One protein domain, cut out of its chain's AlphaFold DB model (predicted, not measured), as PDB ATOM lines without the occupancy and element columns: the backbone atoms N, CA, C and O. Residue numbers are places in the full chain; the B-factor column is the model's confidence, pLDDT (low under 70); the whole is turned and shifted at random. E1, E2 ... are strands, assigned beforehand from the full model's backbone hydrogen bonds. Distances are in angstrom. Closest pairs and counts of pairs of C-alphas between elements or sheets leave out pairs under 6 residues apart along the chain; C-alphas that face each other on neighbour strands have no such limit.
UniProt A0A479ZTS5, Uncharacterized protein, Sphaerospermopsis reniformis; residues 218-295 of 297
ATOM      1  N   ASN A 218     273.068 223.778 174.172       82.19
ATOM      2  CA  ASN A 218     274.101 224.782 174.434       82.19
ATOM      3  C   ASN A 218     274.506 224.846 175.921       82.19
ATOM      4  O   ASN A 218     274.566 225.917 176.517       82.19
ATOM      5  N   VAL A 219     274.790 223.694 176.537       86.25
ATOM      6  CA  VAL A 219     275.113 223.583 177.973       86.25
ATOM      7  C   VAL A 219     276.398 224.316 178.369       86.25
ATOM      8  O   VAL A 219     276.593 224.607 179.544       86.25
ATOM      9  N   LEU A 220     277.271 224.617 177.402       89.19
ATOM     10  CA  LEU A 220     278.515 225.362 177.615       89.19
ATOM     11  C   LEU A 220     278.387 226.864 177.321       89.19
ATOM     12  O   LEU A 220     279.369 227.588 177.475       89.19
ATOM     13  N   LYS A 221     277.214 227.348 176.894       90.31
ATOM     14  CA  LYS A 221     277.009 228.776 176.632       90.31
ATOM     15  C   LYS A 221     277.232 229.577 177.919       90.31
ATOM     16  O   LYS A 221     276.777 229.176 178.989       90.31
ATOM     17  N   ASP A 222     277.967 230.679 177.791       91.50
ATOM     18  CA  ASP A 222     278.324 231.597 178.880       91.50
ATOM     19  C   ASP A 222     279.110 230.932 180.034       91.50
ATOM     20  O   ASP A 222     279.234 231.488 181.123       91.50
ATOM     21  N   GLN A 223     279.679 229.741 179.804       93.56
ATOM     22  CA  GLN A 223     280.525 229.042 180.771       93.56
ATOM     23  C   GLN A 223     282.007 229.339 180.538       93.56
ATOM     24  O   GLN A 223     282.482 229.431 179.405       93.56
ATOM     25  N   ARG A 224     282.787 229.378 181.624       95.38
ATOM     26  CA  ARG A 224     284.253 229.383 181.543       95.38
ATOM     27  C   ARG A 224     284.744 227.949 181.364       95.38
ATOM     28  O   ARG A 224     284.843 227.191 182.330       95.38
ATOM     29  N   VAL A 225     285.017 227.570 180.119       95.50
ATOM     30  CA  VAL A 225     285.452 226.217 179.748       95.50
ATOM     31  C   VAL A 225     286.976 226.128 179.755       95.50
ATOM     32  O   VAL A 225     287.662 226.944 179.147       95.50
ATOM     33  N   VAL A 226     287.505 225.098 180.411       95.50
ATOM     34  CA  VAL A 226     288.911 224.710 180.335       95.50
ATOM     35  C   VAL A 226     289.025 223.451 179.489       95.50
ATOM     36  O   VAL A 226     288.388 222.434 179.777       95.50
ATOM     37  N   ILE A 227     289.870 223.524 178.464       94.56
ATOM     38  CA  ILE A 227     290.274 222.392 177.636       94.56
ATOM     39  C   ILE A 227     291.756 222.162 177.908       94.56
ATOM     40  O   ILE A 227     292.587 223.017 177.611       94.56
ATOM     41  N   ALA A 228     292.075 221.023 178.507       94.06
ATOM     42  CA  ALA A 228     293.438 220.632 178.821       94.06
ATOM     43  C   ALA A 228     293.820 219.401 178.004       94.06
ATOM     44  O   ALA A 228     293.041 218.451 177.896       94.06
ATOM     45  N   VAL A 229     295.031 219.418 177.458       92.69
ATOM     46  CA  VAL A 229     295.647 218.260 176.815       92.69
ATOM     47  C   VAL A 229     296.880 217.898 177.617       92.69
ATOM     48  O   VAL A 229     297.715 218.759 177.884       92.69
ATOM     49  N   ASP A 230     296.981 216.628 177.982       92.69
ATOM     50  CA  ASP A 230     298.143 216.076 178.667       92.69
ATOM     51  C   ASP A 230     298.700 214.881 177.886       92.69
ATOM     52  O   ASP A 230     298.053 214.314 176.992       92.69
ATOM     53  N   GLY A 231     299.936 214.532 178.204       90.31
ATOM     54  CA  GLY A 231     300.669 213.434 177.617       90.31
ATOM     55  C   GLY A 231     301.269 212.529 178.681       90.31
ATOM     56  O   GLY A 231     301.015 212.627 179.877       90.31
ATOM     57  N   GLY A 232     302.118 211.621 178.234       90.19
ATOM     58  CA  GLY A 232     302.884 210.785 179.138       90.19
ATOM     59  C   GLY A 232     303.788 209.847 178.371       90.19
ATOM     60  O   GLY A 232     304.000 209.981 177.167       90.19
ATOM     61  N   ARG A 233     304.318 208.851 179.071       91.31
ATOM     62  CA  ARG A 233     305.080 207.775 178.442       91.31
ATOM     63  C   ARG A 233     304.574 206.452 178.975       91.31
ATOM     64  O   ARG A 233     304.770 206.140 180.146       91.31
ATOM     65  N   THR A 234     303.961 205.665 178.098       91.94
ATOM     66  CA  THR A 234     303.542 204.300 178.407       91.94
ATOM     67  C   THR A 234     304.354 203.333 177.568       91.94
ATOM     68  O   THR A 234     304.463 203.485 176.353       91.94
ATOM     69  N   ARG A 235     304.907 202.299 178.201       92.38
ATOM     70  CA  ARG A 235     305.581 201.219 177.483       92.38
ATOM     71  C   ARG A 235     304.590 200.099 177.192       92.38
ATOM     72  O   ARG A 235     304.202 199.367 178.102       92.38
ATOM     73  N   ILE A 236     304.179 199.952 175.935       90.75
ATOM     74  CA  ILE A 236     303.165 198.967 175.540       90.75
ATOM     75  C   ILE A 236     303.848 197.686 175.061       90.75
ATOM     76  O   ILE A 236     304.746 197.711 174.223       90.75
ATOM     77  N   ARG A 237     303.403 196.541 175.592       91.31
ATOM     78  CA  ARG A 237     303.851 195.223 175.128       91.31
ATOM     79  C   ARG A 237     303.074 194.821 173.881       91.31
ATOM     80  O   ARG A 237     301.887 194.514 173.970       91.31
ATOM     81  N   ILE A 238     303.755 194.758 172.745       88.56
ATOM     82  CA  ILE A 238     303.175 194.312 171.476       88.56
ATOM     83  C   ILE A 238     303.680 192.890 171.203       88.56
ATOM     84  O   ILE A 238     304.889 192.685 171.066       88.56
ATOM     85  N   PRO A 239     302.802 191.871 171.169       89.38
ATOM     86  CA  PRO A 239     303.231 190.494 170.964       89.38
ATOM     87  C   PRO A 239     303.854 190.326 169.574       89.38
ATOM     88  O   PRO A 239     303.276 190.727 168.564       89.38
ATOM     89  N   LYS A 240     305.026 189.685 169.510       89.75
ATOM     90  CA  LYS A 240     305.662 189.323 168.240       89.75
ATOM     91  C   LYS A 240     304.833 188.240 167.547       89.75
ATOM     92  O   LYS A 240     304.340 187.312 168.196       89.75
ATOM     93  N   LYS A 241     304.703 188.347 166.222       86.31
ATOM     94  CA  LYS A 241     304.116 187.290 165.384       86.31
ATOM     95  C   LYS A 241     305.025 186.047 165.407       86.31
ATOM     96  O   LYS A 241     306.238 186.177 165.555       86.31
ATOM     97  N   GLY A 242     304.441 184.854 165.265       86.50
ATOM     98  CA  GLY A 242     305.171 183.579 165.193       86.50
ATOM     99  C   GLY A 242     304.941 182.615 166.367       86.50
ATOM    100  O   GLY A 242     304.121 182.856 167.262       86.50
ATOM    101  N   ARG A 243     305.657 181.481 166.333       86.00
ATOM    102  CA  ARG A 243     305.528 180.385 167.310       86.00
ATOM    103  C   ARG A 243     306.050 180.811 168.696       86.00
ATOM    104  O   ARG A 243     307.069 181.502 168.774       86.00
ATOM    105  N   PRO A 244     305.394 180.404 169.802       90.12
ATOM    106  CA  PRO A 244     305.952 180.563 171.145       90.12
ATOM    107  C   PRO A 244     307.332 179.907 171.266       90.12
ATOM    108  O   PRO A 244     307.612 178.895 170.623       90.12
ATOM    109  N   ARG A 245     308.200 180.456 172.121       87.12
ATOM    110  CA  ARG A 245     309.522 179.869 172.377       87.12
ATOM    111  C   ARG A 245     309.363 178.511 173.063       87.12
ATOM    112  O   ARG A 245     308.766 178.457 174.136       87.12
ATOM    113  N   ALA A 246     309.974 177.461 172.512       88.44
ATOM    114  CA  ALA A 246     309.832 176.083 172.998       88.44
ATOM    115  C   ALA A 246     310.104 175.923 174.509       88.44
ATOM    116  O   ALA A 246     309.323 175.292 175.205       88.44
ATOM    117  N   LYS A 247     311.151 176.575 175.039       90.88
ATOM    118  CA  LYS A 247     311.546 176.456 176.458       90.88
ATOM    119  C   LYS A 247     310.582 177.099 177.460       90.88
ATOM    120  O   LYS A 247     310.542 176.690 178.609       90.88
ATOM    121  N   THR A 248     309.863 178.152 177.069       88.88
ATOM    122  CA  THR A 248     309.046 178.952 178.013       88.88
ATOM    123  C   THR A 248     307.562 178.930 177.684       88.88
ATOM    124  O   THR A 248     306.763 179.472 178.442       88.88
ATOM    125  N   ASN A 249     307.202 178.368 176.528       88.00
ATOM    126  CA  ASN A 249     305.872 178.417 175.935       88.00
ATOM    127  C   ASN A 249     305.257 179.835 175.892       88.00
ATOM    128  O   ASN A 249     304.042 180.014 175.923       88.00
ATOM    129  N   ARG A 250     306.102 180.875 175.830       86.62
ATOM    130  CA  ARG A 250     305.690 182.284 175.765       86.62
ATOM    131  C   ARG A 250     306.058 182.887 174.416       86.62
ATOM    132  O   ARG A 250     307.107 182.582 173.841       86.62
ATOM    133  N   ARG A 251     305.201 183.777 173.914       89.56
ATOM    134  CA  ARG A 251     305.528 184.636 172.769       89.56
ATOM    135  C   ARG A 251     306.418 185.783 173.242       89.56
ATOM    136  O   ARG A 251     306.195 186.346 174.311       89.56
ATOM    137  N   GLY A 252     307.433 186.119 172.447       89.44
ATOM    138  CA  GLY A 252     308.183 187.356 172.657       89.44
ATOM    139  C   GLY A 252     307.291 188.576 172.416       89.44
ATOM    140  O   GLY A 252     306.262 188.471 171.753       89.44
ATOM    141  N   PHE A 253     307.694 189.735 172.920       92.94
ATOM    142  CA  PHE A 253     307.028 191.011 172.660       92.94
ATOM    143  C   PHE A 253     308.067 192.096 172.357       92.94
ATOM    144  O   PHE A 253     309.241 191.940 172.703       92.94
ATOM    145  N   THR A 254     307.651 193.161 171.680       91.81
ATOM    146  CA  THR A 254     308.360 194.448 171.685       91.81
ATOM    147  C   THR A 254     307.743 195.346 172.752       91.81
ATOM    148  O   THR A 254     306.604 195.133 173.171       91.81
ATOM    149  N   GLY A 255     308.525 196.290 173.267       91.81
ATOM    150  CA  GLY A 255     308.118 197.187 174.346       91.81
ATOM    151  C   GLY A 255     308.307 198.629 173.915       91.81
ATOM    152  O   GLY A 255     309.231 199.271 174.418       91.81
ATOM    153  N   GLU A 256     307.479 199.079 172.978       91.19
ATOM    154  CA  GLU A 256     307.559 200.421 172.400       91.19
ATOM    155  C   GLU A 256     307.076 201.465 173.406       91.19
ATOM    156  O   GLU A 256     306.072 201.263 174.100       91.19
ATOM    157  N   TRP A 257     307.797 202.581 173.486       93.69
ATOM    158  CA  TRP A 257     307.320 203.763 174.190       93.69
ATOM    159  C   TRP A 257     306.313 204.485 173.307       93.69
ATOM    160  O   TRP A 257     306.630 204.893 172.195       93.69
ATOM    161  N   ILE A 258     305.098 204.632 173.817       92.56
ATOM    162  CA  ILE A 258     304.007 205.319 173.140       92.56
ATOM    163  C   ILE A 258     303.488 206.386 174.093       92.56
ATOM    164  O   ILE A 258     303.267 206.132 175.279       92.56
ATOM    165  N   GLU A 259     303.313 207.591 173.572       93.19
ATOM    166  CA  GLU A 259     302.667 208.666 174.307       93.19
ATOM    167  C   GLU A 259     301.144 208.439 174.311       93.19
ATOM    168  O   GLU A 259     300.525 208.443 173.241       93.19
ATOM    169  N   PRO A 260     300.506 208.245 175.478       93.56
ATOM    170  CA  PRO A 260     299.072 208.447 175.585       93.56
ATOM    171  C   PRO A 260     298.782 209.942 175.456       93.56
ATOM    172  O   PRO A 260     299.387 210.748 176.157       93.56
ATOM    173  N   LYS A 261     297.843 210.319 174.592       93.62
ATOM    174  CA  LYS A 261     297.265 211.663 174.600       93.62
ATOM    175  C   LYS A 261     295.985 211.636 175.413       93.62
ATOM    176  O   LYS A 261     295.129 210.790 175.155       93.62
ATOM    177  N   LEU A 262     295.866 212.549 176.365       92.81
ATOM    178  CA  LEU A 262     294.700 212.715 177.223       92.81
ATOM    179  C   LEU A 262     294.071 214.081 176.953       92.81
ATOM    180  O   LEU A 262     294.781 215.075 176.833       92.81
ATOM    181  N   LEU A 263     292.749 214.119 176.851       92.00
ATOM    182  CA  LEU A 263     291.954 215.328 176.681       92.00
ATOM    183  C   LEU A 263     290.987 215.436 177.856       92.00
ATOM    184  O   LEU A 263     290.203 214.519 178.102       92.00
ATOM    185  N   THR A 264     291.010 216.569 178.545       93.25
ATOM    186  CA  THR A 264     290.105 216.851 179.655       93.25
ATOM    187  C   THR A 264     289.375 218.164 179.411       93.25
ATOM    188  O   THR A 264     290.002 219.214 179.284       93.25
ATOM    189  N   ILE A 265     288.044 218.112 179.375       92.25
ATOM    190  CA  ILE A 265     287.167 219.279 179.227       92.25
ATOM    191  C   ILE A 265     286.332 219.422 180.496       92.25
ATOM    192  O   ILE A 265     285.688 218.469 180.941       92.25
ATOM    193  N   TYR A 266     286.348 220.610 181.094       94.88
ATOM    194  CA  TYR A 266     285.553 220.926 182.279       94.88
ATOM    195  C   TYR A 266     285.234 222.416 182.358       94.88
ATOM    196  O   TYR A 266     285.877 223.234 181.709       94.88
ATOM    197  N   VAL A 267     284.250 222.769 183.181       96.06
ATOM    198  CA  VAL A 267     283.874 224.160 183.451       96.06
ATOM    199  C   VAL A 267     284.404 224.592 184.814       96.06
ATOM    200  O   VAL A 267     284.485 223.784 185.745       96.06
ATOM    201  N   VAL A 268     284.767 225.866 184.934       96.31
ATOM    202  CA  VAL A 268     285.138 226.503 186.199       96.31
ATOM    203  C   VAL A 268     284.214 227.671 186.520       96.31
ATOM    204  O   VAL A 268     283.680 228.316 185.623       96.31
ATOM    205  N   ASN A 269     284.023 227.941 187.806       94.75
ATOM    206  CA  ASN A 269     283.311 229.131 188.258       94.75
ATOM    207  C   ASN A 269     284.228 230.370 188.243       94.75
ATOM    208  O   ASN A 269     285.398 230.301 187.858       94.75
ATOM    209  N   GLU A 270     283.704 231.510 188.687       94.75
ATOM    210  CA  GLU A 270     284.444 232.775 188.737       94.75
ATOM    211  C   GLU A 270     285.743 232.688 189.550       94.75
ATOM    212  O   GLU A 270     286.758 233.264 189.155       94.75
ATOM    213  N   GLN A 271     285.741 231.884 190.617       95.12
ATOM    214  CA  GLN A 271     286.880 231.640 191.503       95.12
ATOM    215  C   GLN A 271     287.824 230.534 190.988       95.12
ATOM    216  O   GLN A 271     288.713 230.094 191.715       95.12
ATOM    217  N   GLY A 272     287.623 230.028 189.765       92.44
ATOM    218  CA  GLY A 272     288.458 228.983 189.163       92.44
ATOM    219  C   GLY A 272     288.214 227.568 189.705       92.44
ATOM    220  O   GLY A 272     288.952 226.642 189.367       92.44
ATOM    221  N   LYS A 273     287.181 227.353 190.530       93.62
ATOM    222  CA  LYS A 273     286.823 226.021 191.038       93.62
ATOM    223  C   LYS A 273     286.041 225.243 189.986       93.62
ATOM    224  O   LYS A 273     285.125 225.778 189.365       93.62
ATOM    225  N   LYS A 274     286.366 223.956 189.823       93.50
ATOM    226  CA  LYS A 274     285.668 223.056 188.891       93.50
ATOM    227  C   LYS A 274     284.184 222.954 189.247       93.50
ATOM    228  O   LYS A 274     283.850 222.528 190.354       93.50
ATOM    229  N   VAL A 275     283.318 223.262 188.290       91.38
ATOM    230  CA  VAL A 275     281.878 223.006 188.370       91.38
ATOM    231  C   VAL A 275     281.644 221.547 187.992       91.38
ATOM    232  O   VAL A 275     282.086 221.090 186.940       91.38
ATOM    233  N   LYS A 276     280.993 220.790 188.879       84.62
ATOM    234  CA  LYS A 276     280.687 219.369 188.675       84.62
ATOM    235  C   LYS A 276     279.186 219.165 188.818       84.62
ATOM    236  O   LYS A 276     278.682 219.094 189.934       84.62
ATOM    237  N   THR A 277     278.481 219.073 187.698       85.25
ATOM    238  CA  THR A 277     277.044 218.769 187.670       85.25
ATOM    239  C   THR A 277     276.776 217.654 186.668       85.25
ATOM    240  O   THR A 277     277.576 217.415 185.766       85.25
ATOM    241  N   SER A 278     275.638 216.971 186.797       79.31
ATOM    242  CA  SER A 278     275.237 215.943 185.827       79.31
ATOM    243  C   SER A 278     275.016 216.518 184.421       79.31
ATOM    244  O   SER A 278     275.190 215.805 183.439       79.31
ATOM    245  N   ALA A 279     274.650 217.801 184.322       79.94
ATOM    246  CA  ALA A 279     274.448 218.493 183.050       79.94
ATOM    247  C   ALA A 279     275.769 218.878 182.361       79.94
ATOM    248  O   ALA A 279     275.834 218.886 181.134       79.94
ATOM    249  N   ILE A 280     276.815 219.174 183.140       82.56
ATOM    250  CA  ILE A 280     278.149 219.540 182.649       82.56
ATOM    251  C   ILE A 280     279.182 218.630 183.333       82.56
ATOM    252  O   ILE A 280     279.850 219.038 184.293       82.56
ATOM    253  N   PRO A 281     279.295 217.362 182.896       82.00
ATOM    254  CA  PRO A 281     280.270 216.447 183.461       82.00
ATOM    255  C   PRO A 281     281.686 216.818 183.012       82.00
ATOM    256  O   PRO A 281     281.907 217.321 181.909       82.00
ATOM    257  N   ILE A 282     282.673 216.487 183.847       86.00
ATOM    258  CA  ILE A 282     284.071 216.486 183.413       86.00
ATOM    259  C   ILE A 282     284.218 215.398 182.351       86.00
ATOM    260  O   ILE A 282     283.987 214.220 182.626       86.00
ATOM    261  N   THR A 283     284.616 215.796 181.150       87.69
ATOM    262  CA  THR A 283     284.884 214.866 180.056       87.69
ATOM    263  C   THR A 283     286.364 214.542 180.064       87.69
ATOM    264  O   THR A 283     287.180 215.444 179.916       87.69
ATOM    265  N   ASN A 284     286.704 213.269 180.251       88.50
ATOM    266  CA  ASN A 284     288.057 212.759 180.075       88.50
ATOM    267  C   ASN A 284     288.049 211.781 178.911       88.50
ATOM    268  O   ASN A 284     287.232 210.860 178.888       88.50
ATOM    269  N   ASP A 285     288.971 211.966 177.981       89.25
ATOM    270  CA  ASP A 285     289.171 211.073 176.856       89.25
ATOM    271  C   ASP A 285     290.665 210.809 176.653       89.25
ATOM    272  O   ASP A 285     291.517 211.588 177.080       89.25
ATOM    273  N   GLY A 286     290.999 209.684 176.031       90.12
ATOM    274  CA  GLY A 286     292.378 209.253 175.872       90.12
ATOM    275  C   GLY A 286     292.592 208.390 174.642       90.12
ATOM    276  O   GLY A 286     291.727 207.613 174.243       90.12
ATOM    277  N   THR A 287     293.766 208.506 174.027       89.94
ATOM    278  CA  THR A 287     294.131 207.699 172.861       89.94
ATOM    279  C   THR A 287     295.633 207.468 172.762       89.94
ATOM    280  O   THR A 287     296.440 208.331 173.097       89.94
ATOM    281  N   TYR A 288     296.013 206.304 172.235       91.50
ATOM    282  CA  TYR A 288     297.391 205.992 171.838       91.50
ATOM    283  C   TYR A 288     297.678 206.329 170.362       91.50
ATOM    284  O   TYR A 288     298.776 206.077 169.879       91.50
ATOM    285  N   GLN A 289     296.710 206.885 169.620       89.88
ATOM    286  CA  GLN A 289     296.854 207.227 168.192       89.88
ATOM    287  C   GLN A 289     297.343 208.672 167.958       89.88
ATOM    288  O   GLN A 289     297.243 209.189 166.843       89.88
ATOM    289  N   GLY A 290     297.838 209.347 169.000       87.62
ATOM    290  CA  GLY A 290     298.181 210.770 168.950       87.62
ATOM    291  C   GLY A 290     296.956 211.670 168.741       87.62
ATOM    292  O   GLY A 290     295.816 211.230 168.885       87.62
ATOM    293  N   TYR A 291     297.179 212.932 168.352       84.50
ATOM    294  CA  TYR A 291     296.090 213.898 168.121       84.50
ATOM    295  C   TYR A 291     295.096 213.420 167.048       84.50
ATOM    296  O   TYR A 291     293.894 213.634 167.173       84.50
ATOM    297  N   LYS A 292     295.579 212.680 166.038       87.25
ATOM    298  CA  LYS A 292     294.747 212.077 164.985       87.25
ATOM    299  C   LYS A 292     293.665 211.160 165.556       87.25
ATOM    300  O   LYS A 292     292.603 211.039 164.964       87.25
ATOM    301  N   GLY A 293     293.915 210.531 166.705       84.81
ATOM    302  CA  GLY A 293     292.928 209.705 167.396       84.81
ATOM    303  C   GLY A 293     291.735 210.480 167.959       84.81
ATOM    304  O   GLY A 293     290.711 209.863 168.237       84.81
ATOM    305  N   PHE A 294     291.849 211.797 168.136       81.31
ATOM    306  CA  PHE A 294     290.731 212.663 168.521       81.31
ATOM    307  C   PHE A 294     290.014 213.274 167.316       81.31
ATOM    308  O   PHE A 294     288.849 213.620 167.434       81.31
ATOM    309  N   CYS A 295     290.686 213.378 166.166       78.19
ATOM    310  CA  CYS A 295     290.157 214.030 164.965       78.19
ATOM    311  C   CYS A 295     289.473 213.077 163.968       78.19
ATOM    312  O   CYS A 295     289.138 213.500 162.866       78.19
TER     313      CYS A 295
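AT A GLANCE: This is residues 218 to 295 of the 297 residues of an uncharacterized protein of Sphaerospermopsis reniformis (UniProt A0A479ZTS5). A long, thin rod: the three-stranded sheet E1, E4, E5 continues lengthwise into the hairpin of E2 and E3, whose loop, residues 240 to 252, makes the far tip. The 78 printed residues include five named strands, E1 to E5 along the chain, and no named helix. Both sheets are antiparallel; the class is all strand, with under half of the residues, 32, in named elements. The whole is extended: radius of gyration of the C-alphas 20.1 A, spans 63 by 22 by 22 A.

IN THESE COORDINATES: E4 is residues 261 to 268, 22.4 A; E1, residues 224 to 230, 19.4 A, begins at (284.253, 229.383, 181.543). E5, residues 283 to 287, ends at (294.131, 207.699, 172.861). E2 is 234 to 239, E3 253 to 258.

HOW THE PARTS SIT: Within hydrogen-bond range are N 228 and O 264 of E1 and E4, 2.9 A; N 263 and O 285 of hairpin E4 and E5, 2.8 A; N 236 and O 256 of E2 and E3, 2.9 A. E3 runs on into E4 at 39 degrees.

THE WHOLE: The farthest C-alphas, Asp 222 and Lys 247, are 64.4 A apart. The printed part has no cut; links E2 to E3 and E4 to E5 are long. No printed residue is under 70 in pLDDT.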